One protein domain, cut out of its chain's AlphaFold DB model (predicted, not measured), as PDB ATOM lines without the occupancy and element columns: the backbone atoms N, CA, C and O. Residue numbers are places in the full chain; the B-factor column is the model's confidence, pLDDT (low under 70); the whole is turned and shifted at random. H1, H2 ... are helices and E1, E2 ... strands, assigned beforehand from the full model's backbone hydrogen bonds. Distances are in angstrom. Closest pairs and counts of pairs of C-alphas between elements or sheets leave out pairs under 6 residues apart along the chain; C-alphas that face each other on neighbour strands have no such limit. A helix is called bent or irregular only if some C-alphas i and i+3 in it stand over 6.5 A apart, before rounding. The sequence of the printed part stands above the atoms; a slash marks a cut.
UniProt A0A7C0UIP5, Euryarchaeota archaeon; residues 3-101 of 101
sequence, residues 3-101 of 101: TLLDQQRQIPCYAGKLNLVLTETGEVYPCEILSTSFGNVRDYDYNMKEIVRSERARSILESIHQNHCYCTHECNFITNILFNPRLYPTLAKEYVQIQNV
ATOM      1  N   THR A   3     115.532  91.262 178.462       69.81
ATOM      2  CA  THR A   3     115.987  92.297 177.513       69.81
ATOM      3  C   THR A   3     115.095  93.537 177.449       69.81
ATOM      4  O   THR A   3     115.612  94.626 177.228       69.81
ATOM      5  N   LEU A   4     113.778  93.396 177.651       69.44
ATOM      6  CA  LEU A   4     112.840  94.525 177.699       69.44
ATOM      7  C   LEU A   4     112.892  95.270 179.033       69.44
ATOM      8  O   LEU A   4     112.753  96.488 179.050       69.44
ATOM      9  N   LEU A   5     113.067  94.538 180.135       72.12
ATOM     10  CA  LEU A   5     113.077  95.106 181.483       72.12
ATOM     11  C   LEU A   5     114.388  95.838 181.776       72.12
ATOM     12  O   LEU A   5     114.364  96.951 182.288       72.12
ATOM     13  N   ASP A   6     115.515  95.243 181.387       70.38
ATOM     14  CA  ASP A   6     116.843  95.807 181.633       70.38
ATOM     15  C   ASP A   6     117.272  96.795 180.536       70.38
ATOM     16  O   ASP A   6     118.325  97.419 180.656       70.38
ATOM     17  N   GLN A   7     116.495  96.895 179.443       70.75
ATOM     18  CA  GLN A   7     116.821  97.637 178.211       70.75
ATOM     19  C   GLN A   7     118.238  97.347 177.692       70.75
ATOM     20  O   GLN A   7     118.882  98.173 177.046       70.75
ATOM     21  N   GLN A   8     118.734  96.145 177.982       71.00
ATOM     22  CA  GLN A   8     120.106  95.742 177.737       71.00
ATOM     23  C   GLN A   8     120.161  94.443 176.954       71.00
ATOM     24  O   GLN A   8     119.353  93.521 177.108       71.00
ATOM     25  N   ARG A   9     121.168  94.372 176.091       74.56
ATOM     26  CA  ARG A   9     121.452  93.202 175.280       74.56
ATOM     27  C   ARG A   9     122.116  92.121 176.139       74.56
ATOM     28  O   ARG A   9     123.264  92.273 176.537       74.56
ATOM     29  N   GLN A  10     121.421  91.002 176.341       75.81
ATOM     30  CA  GLN A  10     121.931  89.865 177.122       75.81
ATOM     31  C   GLN A  10     122.964  89.020 176.350       75.81
ATOM     32  O   GLN A  10     123.878  88.453 176.941       75.81
ATOM     33  N   ILE A  11     122.854  88.951 175.017       78.31
ATOM     34  CA  ILE A  11     123.773  88.202 174.143       78.31
ATOM     35  C   ILE A  11     124.160  89.020 172.904       78.31
ATOM     36  O   ILE A  11     123.327  89.779 172.408       78.31
ATOM     37  N   PRO A  12     125.389  88.882 172.368       76.94
ATOM     38  CA  PRO A  12     125.798  89.579 171.151       76.94
ATOM     39  C   PRO A  12     124.821  89.335 169.996       76.94
ATOM     40  O   PRO A  12     124.387  88.207 169.778       76.94
ATOM     41  N   CYS A  13     124.490  90.396 169.262       79.06
ATOM     42  CA  CYS A  13     123.622  90.307 168.094       79.06
ATOM     43  C   CYS A  13     124.466  90.089 166.834       79.06
ATOM     44  O   CYS A  13     125.376  90.873 166.559       79.06
ATOM     45  N   TYR A  14     124.143  89.049 166.070       78.38
ATOM     46  CA  TYR A  14     124.762  88.728 164.782       78.38
ATOM     47  C   TYR A  14     123.831  89.014 163.588       78.38
ATOM     48  O   TYR A  14     124.135  88.635 162.451       78.38
ATOM     49  N   ALA A  15     122.708  89.700 163.829       81.31
ATOM     50  CA  ALA A  15     121.794  90.165 162.790       81.31
ATOM     51  C   ALA A  15     122.521  91.103 161.807       81.31
ATOM     52  O   ALA A  15     123.368  91.906 162.204       81.31
ATOM     53  N   GLY A  16     122.253  90.949 160.512       79.00
ATOM     54  CA  GLY A  16     122.969  91.617 159.426       79.00
ATOM     55  C   GLY A  16     124.294  90.964 159.009       79.00
ATOM     56  O   GLY A  16     124.792  91.266 157.926       79.00
ATOM     57  N   LYS A  17     124.877  90.070 159.825       80.44
ATOM     58  CA  LYS A  17     126.046  89.250 159.439       80.44
ATOM     59  C   LYS A  17     125.658  87.826 159.064       80.44
ATOM     60  O   LYS A  17     126.183  87.296 158.092       80.44
ATOM     61  N   LEU A  18     124.788  87.213 159.865       81.19
ATOM     62  CA  LEU A  18     124.336  85.832 159.668       81.19
ATOM     63  C   LEU A  18     122.925  85.758 159.085       81.19
ATOM     64  O   LEU A  18     122.656  84.875 158.279       81.19
ATOM     65  N   ASN A  19     122.061  86.707 159.449       84.44
ATOM     66  CA  ASN A  19     120.695  86.806 158.940       84.44
ATOM     67  C   ASN A  19     120.498  88.143 158.228       84.44
ATOM     68  O   ASN A  19     121.049  89.160 158.653       84.44
ATOM     69  N   LEU A  20     119.701  88.123 157.166       88.44
ATOM     70  CA  LEU A  20     119.301  89.282 156.377       88.44
ATOM     71  C   LEU A  20     117.817  89.144 156.068       88.44
ATOM     72  O   LEU A  20     117.335  88.034 155.845       88.44
ATOM     73  N   VAL A  21     117.118  90.268 156.008       89.56
ATOM     74  CA  VAL A  21     115.708  90.324 155.622       89.56
ATOM     75  C   VAL A  21     115.626  91.039 154.285       89.56
ATOM     76  O   VAL A  21     116.131  92.149 154.151       89.56
ATOM     77  N   LEU A  22     115.020  90.395 153.293       92.06
ATOM     78  CA  LEU A  22     114.758  90.977 151.982       92.06
ATOM     79  C   LEU A  22     113.258  91.221 151.854       92.06
ATOM     80  O   LEU A  22     112.474  90.282 151.984       92.06
ATOM     81  N   THR A  23     112.865  92.463 151.597       91.12
ATOM     82  CA  THR A  23     111.463  92.807 151.344       91.12
ATOM     83  C   THR A  23     111.075  92.539 149.892       91.12
ATOM     84  O   THR A  23     111.917  92.416 148.999       91.12
ATOM     85  N   GLU A  24     109.774  92.517 149.623       90.25
ATOM     86  CA  GLU A  24     109.187  92.428 148.286       90.25
ATOM     87  C   GLU A  24     109.600  93.597 147.377       90.25
ATOM     88  O   GLU A  24     109.740  93.447 146.160       90.25
ATOM     89  N   THR A  25     109.865  94.761 147.975       90.50
ATOM     90  CA  THR A  25     110.402  95.935 147.280       90.50
ATOM     91  C   THR A  25     111.891  95.811 146.970       90.50
ATOM     92  O   THR A  25     112.423  96.656 146.255       90.50
ATOM     93  N   GLY A  26     112.569  94.753 147.420       89.19
ATOM     94  CA  GLY A  26     113.989  94.510 147.183       89.19
ATOM     95  C   GLY A  26     114.925  95.207 148.171       89.19
ATOM     96  O   GLY A  26     116.135  95.177 147.965       89.19
ATOM     97  N   GLU A  27     114.405  95.831 149.227       92.06
ATOM     98  CA  GLU A  27     115.232  96.426 150.277       92.06
ATOM     99  C   GLU A  27     115.793  95.336 151.195       92.06
ATOM    100  O   GLU A  27     115.084  94.418 151.613       92.06
ATOM    101  N   VAL A  28     117.076  95.455 151.526       92.00
ATOM    102  CA  VAL A  28     117.767  94.534 152.430       92.00
ATOM    103  C   VAL A  28     117.905  95.173 153.803       92.00
ATOM    104  O   VAL A  28     118.442  96.271 153.926       92.00
ATOM    105  N   TYR A  29     117.496  94.460 154.845       90.56
ATOM    106  CA  TYR A  29     117.582  94.880 156.239       90.56
ATOM    107  C   TYR A  29     118.413  93.893 157.068       90.56
ATOM    108  O   TYR A  29     118.464  92.699 156.762       90.56
ATOM    109  N   PRO A  30     119.049  94.361 158.157       86.25
ATOM    110  CA  PRO A  30     119.775  93.490 159.079       86.25
ATOM    111  C   PRO A  30     118.863  92.588 159.926       86.25
ATOM    112  O   PRO A  30     119.308  91.542 160.386       86.25
ATOM    113  N   CYS A  31     117.629  93.018 160.201       84.25
ATOM    114  CA  CYS A  31     116.678  92.388 161.120       84.25
ATOM    115  C   CYS A  31     115.268  92.910 160.814       84.25
ATOM    116  O   CYS A  31     115.136  94.055 160.388       84.25
ATOM    117  N   GLU A  32     114.231  92.128 161.109       81.69
ATOM    118  CA  GLU A  32     112.816  92.466 160.893       81.69
ATOM    119  C   GLU A  32     112.356  93.692 161.696       81.69
ATOM    120  O   GLU A  32     111.400  94.366 161.325       81.69
ATOM    121  N   ILE A  33     113.034  93.987 162.809       82.44
ATOM    122  CA  ILE A  33     112.675  95.080 163.725       82.44
ATOM    123  C   ILE A  33     113.341  96.404 163.323       82.44
ATOM    124  O   ILE A  33     112.838  97.482 163.637       82.44
ATOM    125  N   LEU A  34     114.500  96.347 162.665       82.38
ATOM    126  CA  LEU A  34     115.278  97.546 162.368       82.38
ATOM    127  C   LEU A  34     114.771  98.203 161.085       82.38
ATOM    128  O   LEU A  34     114.762  97.591 160.026       82.38
ATOM    129  N   SER A  35     114.443  99.492 161.163       83.19
ATOM    130  CA  SER A  35     113.993 100.293 160.015       83.19
ATOM    131  C   SER A  35     115.130 100.754 159.098       83.19
ATOM    132  O   SER A  35     114.892 101.431 158.099       83.19
ATOM    133  N   THR A  36     116.381 100.428 159.426       86.06
ATOM    134  CA  THR A  36     117.549 100.865 158.658       86.06
ATOM    135  C   THR A  36     117.925  99.831 157.604       86.06
ATOM    136  O   THR A  36     118.434  98.761 157.940       86.06
ATOM    137  N   SER A  37     117.702 100.158 156.328       90.19
ATOM    138  CA  SER A  37     118.093  99.293 155.210       90.19
ATOM    139  C   SER A  37     119.574  99.443 154.854       90.19
ATOM    140  O   SER A  37     120.159 100.527 154.951       90.19
ATOM    141  N   PHE A  38     120.178  98.342 154.413       89.12
ATOM    142  CA  PHE A  38     121.491  98.294 153.774       89.12
ATOM    143  C   PHE A  38     121.456  98.865 152.350       89.12
ATOM    144  O   PHE A  38     122.461  99.406 151.894       89.12
ATOM    145  N   GLY A  39     120.302  98.790 151.686       89.00
ATOM    146  CA  GLY A  39     120.066  99.274 150.326       89.00
ATOM    147  C   GLY A  39     119.195  98.307 149.524       89.00
ATOM    148  O   GLY A  39     118.841  97.230 150.018       89.00
ATOM    149  N   ASN A  40     118.872  98.681 148.286       92.12
ATOM    150  CA  ASN A  40     118.077  97.849 147.392       92.12
ATOM    151  C   ASN A  40     118.950  96.851 146.632       92.12
ATOM    152  O   ASN A  40     119.991  97.217 146.099       92.12
ATOM    153  N   VAL A  41     118.504  95.606 146.483       92.56
ATOM    154  CA  VAL A  41     119.221  94.599 145.683       92.56
ATOM    155  C   VAL A  41     119.370  94.978 144.213       92.56
ATOM    156  O   VAL A  41     120.320  94.533 143.573       92.56
ATOM    157  N   ARG A  42     118.462  95.803 143.677       89.88
ATOM    158  CA  ARG A  42     118.499  96.235 142.274       89.88
ATOM    159  C   ARG A  42     119.662  97.176 141.970       89.88
ATOM    160  O   ARG A  42     120.149  97.154 140.850       89.88
ATOM    161  N   ASP A  43     120.128  97.937 142.959       90.56
ATOM    162  CA  ASP A  43     121.241  98.883 142.786       90.56
ATOM    163  C   ASP A  43     122.611  98.183 142.758       90.56
ATOM    164  O   ASP A  43     123.618  98.794 142.414       90.56
ATOM    165  N   TYR A  44     122.647  96.903 143.132       90.25
ATOM    166  CA  TYR A  44     123.861  96.093 143.260       90.25
ATOM    167  C   TYR A  44     123.812  94.853 142.359       90.25
ATOM    168  O   TYR A  44     124.369  93.817 142.716       90.25
ATOM    169  N   ASP A  45     123.073  94.898 141.245       90.69
ATOM    170  CA  ASP A  45     122.922  93.773 140.307       90.69
ATOM    171  C   ASP A  45     122.543  92.446 141.000       90.69
ATOM    172  O   ASP A  45     123.011  91.362 140.646       90.69
ATOM    173  N   TYR A  46     121.692  92.525 142.030       87.62
ATOM    174  CA  TYR A  46     121.262  91.396 142.865       87.62
ATOM    175  C   TYR A  46     122.397  90.695 143.641       87.62
ATOM    176  O   TYR A  46     122.223  89.594 144.173       87.62
ATOM    177  N   ASN A  47     123.556  91.339 143.786       89.06
ATOM    178  CA  ASN A  47     124.699  90.817 144.518       89.06
ATOM    179  C   ASN A  47     124.621  91.149 146.016       89.06
ATOM    180  O   ASN A  47     125.146  92.153 146.501       89.06
ATOM    181  N   MET A  48     124.030  90.243 146.800       86.19
ATOM    182  CA  MET A  48     123.906  90.423 148.256       86.19
ATOM    183  C   MET A  48     125.248  90.608 148.975       86.19
ATOM    184  O   MET A  48     125.314  91.296 149.994       86.19
ATOM    185  N   LYS A  49     126.338  90.018 148.462       87.69
ATOM    186  CA  LYS A  49     127.660  90.154 149.092       87.69
ATOM    187  C   LYS A  49     128.171  91.585 149.002       87.69
ATOM    188  O   LYS A  49     128.853  92.029 149.922       87.69
ATOM    189  N   GLU A  50     127.865  92.287 147.918       89.44
ATOM    190  CA  GLU A  50     128.254  93.687 147.746       89.44
ATOM    191  C   GLU A  50     127.437  94.602 148.650       89.44
ATOM    192  O   GLU A  50     128.019  95.433 149.344       89.44
ATOM    193  N   ILE A  51     126.131  94.351 148.768       90.00
ATOM    194  CA  ILE A  51     125.236  95.098 149.663       90.00
ATOM    195  C   ILE A  51     125.725  95.025 151.111       90.00
ATOM    196  O   ILE A  51     125.894  96.052 151.763       90.00
ATOM    197  N   VAL A  52     126.016  93.822 151.617       87.81
ATOM    198  CA  VAL A  52     126.484  93.625 153.004       87.81
ATOM    199  C   VAL A  52     127.892  94.194 153.223       87.81
ATOM    200  O   VAL A  52     128.269  94.532 154.345       87.81
ATOM    201  N   ARG A  53     128.693  94.322 152.158       88.88
ATOM    202  CA  ARG A  53     130.034  94.926 152.208       88.88
ATOM    203  C   ARG A  53     130.032  96.437 151.995       88.88
ATOM    204  O   ARG A  53     131.095  97.032 152.183       88.88
ATOM    205  N   SER A  54     128.894  97.023 151.629       89.75
ATOM    206  CA  SER A  54     128.745  98.462 151.438       89.75
ATOM    207  C   SER A  54     129.104  99.229 152.713       89.75
ATOM    208  O   SER A  54     128.987  98.728 153.836       89.75
ATOM    209  N   GLU A  55     129.545 100.472 152.544       89.38
ATOM    210  CA  GLU A  55     129.861 101.363 153.663       89.38
ATOM    211  C   GLU A  55     128.643 101.569 154.575       89.38
ATOM    212  O   GLU A  55     128.751 101.507 155.801       89.38
ATOM    213  N   ARG A  56     127.456 101.693 153.968       89.12
ATOM    214  CA  ARG A  56     126.181 101.805 154.678       89.12
ATOM    215  C   ARG A  56     125.911 100.585 155.556       89.12
ATOM    216  O   ARG A  56     125.621 100.748 156.741       89.12
ATOM    217  N   ALA A  57     126.049  99.373 155.015       88.94
ATOM    218  CA  ALA A  57     125.866  98.151 155.792       88.94
ATOM    219  C   ALA A  57     126.869  98.050 156.949       88.94
ATOM    220  O   ALA A  57     126.482  97.699 158.063       88.94
ATOM    221  N   ARG A  58     128.137  98.426 156.733       89.06
ATOM    222  CA  ARG A  58     129.149  98.445 157.804       89.06
ATOM    223  C   ARG A  58     128.795  99.410 158.932       89.06
ATOM    224  O   ARG A  58     128.834  98.994 160.085       89.06
ATOM    225  N   SER A  59     128.382 100.637 158.613       88.56
ATOM    226  CA  SER A  59     127.963 101.622 159.620       88.56
ATOM    227  C   SER A  59     126.781 101.116 160.457       88.56
ATOM    228  O   SER A  59     126.771 101.237 161.684       88.56
ATOM    229  N   ILE A  60     125.810 100.460 159.818       87.50
ATOM    230  CA  ILE A  60     124.657  99.882 160.517       87.50
ATOM    231  C   ILE A  60     125.083  98.708 161.409       87.50
ATOM    232  O   ILE A  60     124.656  98.622 162.559       87.50
ATOM    233  N   LEU A  61     125.958  97.823 160.923       86.56
ATOM    234  CA  LEU A  61     126.502  96.719 161.716       86.56
ATOM    235  C   LEU A  61     127.308  97.207 162.928       86.56
ATOM    236  O   LEU A  61     127.226  96.603 163.998       86.56
ATOM    237  N   GLU A  62     128.063  98.293 162.783       87.00
ATOM    238  CA  GLU A  62     128.776  98.931 163.892       87.00
ATOM    239  C   GLU A  62     127.806  99.509 164.926       87.00
ATOM    240  O   GLU A  62     127.965  99.241 166.118       87.00
ATOM    241  N   SER A  63     126.747 100.191 164.483       84.00
ATOM    242  CA  SER A  63     125.676 100.695 165.357       84.00
ATOM    243  C   SER A  63     124.998  99.567 166.154       84.00
ATOM    244  O   SER A  63     124.840  99.651 167.375       84.00
ATOM    245  N   ILE A  64     124.689  98.439 165.500       82.81
ATOM    246  CA  ILE A  64     124.150  97.240 166.168       82.81
ATOM    247  C   ILE A  64     125.154  96.689 167.190       82.81
ATOM    248  O   ILE A  64     124.776  96.251 168.286       82.81
ATOM    249  N   HIS A  65     126.446  96.697 166.859       77.62
ATOM    250  CA  HIS A  65     127.476  96.182 167.750       77.62
ATOM    251  C   HIS A  65     127.628  97.034 169.018       77.62
ATOM    252  O   HIS A  65     127.709  96.449 170.105       77.62
ATOM    253  N   GLN A  66     127.543  98.364 168.891       77.06
ATOM    254  CA  GLN A  66     127.666  99.373 169.956       77.06
ATOM    255  C   GLN A  66     126.496  99.403 170.970       77.06
ATOM    256  O   GLN A  66     126.387 100.331 171.762       77.06
ATOM    257  N   ASN A  67     125.666  98.353 171.027       66.31
ATOM    258  CA  ASN A  67     124.540  98.180 171.961       66.31
ATOM    259  C   ASN A  67     123.352  99.133 171.747       66.31
ATOM    260  O   ASN A  67     122.551  99.311 172.659       66.31
ATOM    261  N   HIS A  68     123.148  99.676 170.545       66.00
ATOM    262  CA  HIS A  68     121.977 100.525 170.270       66.00
ATOM    263  C   HIS A  68     120.655  99.732 170.155       66.00
ATOM    264  O   HIS A  68     119.620 100.290 169.804       66.00
ATOM    265  N   CYS A  69     120.670  98.421 170.420       71.12
ATOM    266  CA  CYS A  69     119.511  97.544 170.301       71.12
ATOM    267  C   CYS A  69     119.478  96.507 171.433       71.12
ATOM    268  O   CYS A  69     120.469  95.815 171.685       71.12
ATOM    269  N   TYR A  70     118.313  96.350 172.063       70.94
ATOM    270  CA  TYR A  70     117.979  95.229 172.940       70.94
ATOM    271  C   TYR A  70     117.075  94.268 172.158       70.94
ATOM    272  O   TYR A  70     115.937  94.577 171.819       70.94
ATOM    273  N   CYS A  71     117.605  93.101 171.786       71.31
ATOM    274  CA  CYS A  71     116.851  92.161 170.961       71.31
ATOM    275  C   CYS A  71     115.712  91.526 171.772       71.31
ATOM    276  O   CYS A  71     115.927  91.007 172.870       71.31
ATOM    277  N   THR A  72     114.506  91.546 171.217       70.88
ATOM    278  CA  THR A  72     113.337  90.822 171.739       70.88
ATOM    279  C   THR A  72     112.898  89.687 170.827       70.88
ATOM    280  O   THR A  72     112.033  88.917 171.216       70.88
ATOM    281  N   HIS A  73     113.497  89.585 169.639       70.31
ATOM    282  CA  HIS A  73     113.089  88.653 168.598       70.31
ATOM    283  C   HIS A  73     113.725  87.281 168.810       70.31
ATOM    284  O   HIS A  73     114.938  87.113 168.647       70.31
ATOM    285  N   GLU A  74     112.907  86.294 169.150       68.62
ATOM    286  CA  GLU A  74     113.305  84.916 169.424       68.62
ATOM    287  C   GLU A  74     114.066  84.268 168.257       68.62
ATOM    288  O   GLU A  74     115.042  83.551 168.485       68.62
ATOM    289  N   CYS A  75     113.716  84.600 167.009       67.75
ATOM    290  CA  CYS A  75     114.397  84.086 165.816       67.75
ATOM    291  C   CYS A  75     115.888  84.463 165.795       67.75
ATOM    292  O   CYS A  75     116.753  83.661 165.430       67.75
ATOM    293  N   ASN A  76     116.215  85.668 166.269       73.38
ATOM    294  CA  ASN A  76     117.599  86.113 166.382       73.38
ATOM    295  C   ASN A  76     118.289  85.526 167.615       73.38
ATOM    296  O   ASN A  76     119.498  85.321 167.587       73.38
ATOM    297  N   PHE A  77     117.557  85.190 168.682       75.12
ATOM    298  CA  PHE A  77     118.148  84.508 169.834       75.12
ATOM    299  C   PHE A  77     118.711  83.139 169.469       75.12
ATOM    300  O   PHE A  77     119.828  82.837 169.877       75.12
ATOM    301  N   ILE A  78     118.001  82.343 168.668       79.31
ATOM    302  CA  ILE A  78     118.465  81.005 168.265       79.31
ATOM    303  C   ILE A  78     119.820  81.099 167.558       79.31
ATOM    304  O   ILE A  78     120.776  80.420 167.931       79.31
ATOM    305  N   THR A  79     119.927  81.987 166.571       79.06
ATOM    306  CA  THR A  79     121.166  82.183 165.806       79.06
ATOM    307  C   THR A  79     122.267  82.812 166.656       79.06
ATOM    308  O   THR A  79     123.412  82.368 166.600       79.06
ATOM    309  N   ASN A  80     121.936  83.774 167.518       79.69
ATOM    310  CA  ASN A  80     122.902  84.370 168.438       79.69
ATOM    311  C   ASN A  80     123.427  83.370 169.479       79.69
ATOM    312  O   ASN A  80     124.584  83.472 169.872       79.69
ATOM    313  N   ILE A  81     122.609  82.417 169.932       82.12
ATOM    314  CA  ILE A  81     123.030  81.353 170.851       82.12
ATOM    315  C   ILE A  81     123.916  80.348 170.113       82.12
ATOM    316  O   ILE A  81     125.010  80.041 170.583       82.12
ATOM    317  N   LEU A  82     123.473  79.890 168.938       82.19
ATOM    318  CA  LEU A  82     124.182  78.894 168.138       82.19
ATOM    319  C   LEU A  82     125.564  79.385 167.696       82.19
ATOM    320  O   LEU A  82     126.533  78.649 167.784       82.19
ATOM    321  N   PHE A  83     125.687  80.634 167.251       80.88
ATOM    322  CA  PHE A  83     126.957  81.168 166.752       80.88
ATOM    323  C   PHE A  83     127.792  81.884 167.823       80.88
ATOM    324  O   PHE A  83     128.806  82.510 167.503       80.88
ATOM    325  N   ASN A  84     127.412  81.769 169.099       82.94
ATOM    326  CA  ASN A  84     128.195  82.289 170.213       82.94
ATOM    327  C   ASN A  84     128.941  81.155 170.940       82.94
ATOM    328  O   ASN A  84     128.374  80.512 171.830       82.94
ATOM    329  N   PRO A  85     130.243  80.947 170.653       80.00
ATOM    330  CA  PRO A  85     131.041  79.877 171.254       80.00
ATOM    331  C   PRO A  85     131.084  79.934 172.789       80.00
ATOM    332  O   PRO A  85     131.267  78.909 173.440       80.00
ATOM    333  N   ARG A  86     130.868  81.111 173.394       83.69
ATOM    334  CA  ARG A  86     130.887  81.279 174.856       83.69
ATOM    335  C   ARG A  86     129.690  80.636 175.557       83.69
ATOM    336  O   ARG A  86     129.773  80.395 176.754       83.69
ATOM    337  N   LEU A  87     128.595  80.371 174.840       84.19
ATOM    338  CA  LEU A  87     127.382  79.785 175.418       84.19
ATOM    339  C   LEU A  87     127.378  78.252 175.383       84.19
ATOM    340  O   LEU A  87     126.621  77.637 176.128       84.19
ATOM    341  N   TYR A  88     128.251  77.626 174.593       86.38
ATOM    342  CA  TYR A  88     128.307  76.168 174.453       86.38
ATOM    343  C   TYR A  88     128.537  75.403 175.765       86.38
ATOM    344  O   TYR A  88     127.872  74.387 175.949       86.38
ATOM    345  N   PRO A  89     129.397  75.846 176.706       87.88
ATOM    346  CA  PRO A  89     129.542  75.161 177.992       87.88
ATOM    347  C   PRO A  89     128.240  75.143 178.805       87.88
ATOM    348  O   PRO A  89     127.880  74.116 179.377       87.88
ATOM    349  N   THR A  90     127.506  76.260 178.818       87.31
ATOM    350  CA  THR A  90     126.200  76.359 179.483       87.31
ATOM    351  C   THR A  90     125.168  75.477 178.784       87.31
ATOM    352  O   THR A  90     124.468  74.725 179.451       87.31
ATOM    353  N   LEU A  91     125.123  75.498 177.447       86.69
ATOM    354  CA  LEU A  91     124.232  74.633 176.667       86.69
ATOM    355  C   LEU A  91     124.513  73.147 176.906       86.69
ATOM    356  O   LEU A  91     123.579  72.369 177.055       86.69
ATOM    357  N   ALA A  92     125.786  72.749 176.974       88.25
ATOM    358  CA  ALA A  92     126.169  71.370 177.257       88.25
ATOM    359  C   ALA A  92     125.705  70.933 178.653       88.25
ATOM    360  O   ALA A  92     125.206  69.820 178.810       88.25
ATOM    361  N   LYS A  93     125.816  71.815 179.657       90.19
ATOM    362  CA  LYS A  93     125.302  71.557 181.009       90.19
ATOM    363  C   LYS A  93     123.787  71.334 181.007       90.19
ATOM    364  O   LYS A  93     123.335  70.336 181.560       90.19
ATOM    365  N   GLU A  94     123.029  72.222 180.366       88.88
ATOM    366  CA  GLU A  94     121.567  72.096 180.245       88.88
ATOM    367  C   GLU A  94     121.177  70.819 179.484       88.88
ATOM    368  O   GLU A  94     120.289  70.082 179.905       88.88
ATOM    369  N   TYR A  95     121.895  70.490 178.404       89.31
ATOM    370  CA  TYR A  95     121.658  69.271 177.630       89.31
ATOM    371  C   TYR A  95     121.850  68.005 178.476       89.31
ATOM    372  O   TYR A  95     121.010  67.108 178.448       89.31
ATOM    373  N   VAL A  96     122.917  67.948 179.280       90.25
ATOM    374  CA  VAL A  96     123.160  66.837 180.213       90.25
ATOM    375  C   VAL A  96     122.070  66.760 181.285       90.25
ATOM    376  O   VAL A  96     121.673  65.660 181.655       90.25
ATOM    377  N   GLN A  97     121.563  67.887 181.786       88.62
ATOM    378  CA  GLN A  97     120.470  67.884 182.766       88.62
ATOM    379  C   GLN A  97     119.170  67.336 182.173       88.62
ATOM    380  O   GLN A  97     118.529  66.518 182.818       88.62
ATOM    381  N   ILE A  98     118.822  67.717 180.941       88.00
ATOM    382  CA  ILE A  98     117.615  67.232 180.252       88.00
ATOM    383  C   ILE A  98     117.700  65.729 179.955       88.00
ATOM    384  O   ILE A  98     116.699  65.034 180.058       88.00
ATOM    385  N   GLN A  99     118.879  65.216 179.594       75.50
ATOM    386  CA  GLN A  99     119.083  63.785 179.327       75.50
ATOM    387  C   GLN A  99     119.065  62.910 180.595       75.50
ATOM    388  O   GLN A  99     118.934  61.695 180.489       75.50
ATOM    389  N   ASN A 100     119.230  63.510 181.779       70.00
ATOM    390  CA  ASN A 100     119.189  62.819 183.073       70.00
ATOM    391  C   ASN A 100     117.809  62.899 183.765       70.00
ATOM    392  O   ASN A 100     117.706  62.526 184.935       70.00
ATOM    393  N   VAL A 101     116.776  63.398 183.073       62.28
ATOM    394  CA  VAL A 101     115.359  63.376 183.491       62.28
ATOM    395  C   VAL A 101     114.639  62.265 182.740       62.28
ATOM    396  O   VAL A 101     113.897  61.512 183.406       62.28
TER     397      VAL A 101
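Overview. This is residues 3 to 101 of the 101 residues of a protein of Euryarchaeota archaeon (UniProt A0A7C0UIP5). The long helix H5 is an arm at one end of an elongated, loosely built model, and residues 92 to 101 stick out from the body; at the other end a small head holds the strand E1 and the short helices H1 and H2. H3 leads from that head back toward the middle, where H4 is the helix nearest to the mean of the C-alphas, and residues 3 to 26 are a long stretch with no named element. The printed part has 99 residues with five named helices and one named strand, in the order E1, H1, H2, H3, H4, H5; it is mostly helix by its named elements, though these hold only 48 residues, under half. The whole is loose, with a radius of gyration of the C-alphas of 16.1 A, and spans 54 by 27 by 22 A, only just elongated.

Along the chain. Begin with H5, residues 85 to 99: find C-alpha 85 at (131.041, 79.877, 171.254), from which the helix runs 21.6 A to C-alpha 99 at (119.083, 63.785, 179.327). H5 is irregular, with C-alphas 86 and 89 lying 7.0 A apart. Before it come H4, residues 74 to 82, 12.5 A long, and H3, residues 55 to 65, 15.2 A long. Earlier still are H2, residues 48 to 53, and H1, residues 41 to 44. The first element, E1, residues 27 to 29, begins at C-alpha 27 at (115.232, 96.426, 150.277).

Arrangement. H5 and H4 are close but not clearly touching, about perpendicular at 80 degrees; their closest C-alphas, those of Leu 87 and Ile 81, are 6.5 A apart. H4 is apart from H3. H3 and H2 are close but not clearly touching, with the closest C-alphas, of Ala 57 and Ile 51, 6.9 A apart; their lines stand at 71 degrees, only just about perpendicular. H2 and H1 touch only at the corner by their link, closest at the C-alphas of Ile 51 and Tyr 44, 6.6 A apart. E1 pairs with no named strand, but look at residues 21 to 22, paired antiparallel with residues 28 to 29, and at residues 39 to 40, paired antiparallel with residues 27 to 28. In H2 and H3 every O i to N i+4 pair is within hydrogen-bond range; H4 has 4 of 5 and H5 9 of 11, and H1 is too short for such a pair.

Size, cuts and confidence. The two C-alphas farthest apart, of Asp 43 and Val 101, are 54.3 A from each other. Without the stretch that stands free, the body of 89 residues spans 43 by 25 by 23 A. The printed part has no cut; the link from E1 to H1, 11 residues, is long. The mean pLDDT of the printed part is 82.7, and you will find values under 70 at residues 3 to 4, 67 to 68, 74 to 75 and 101.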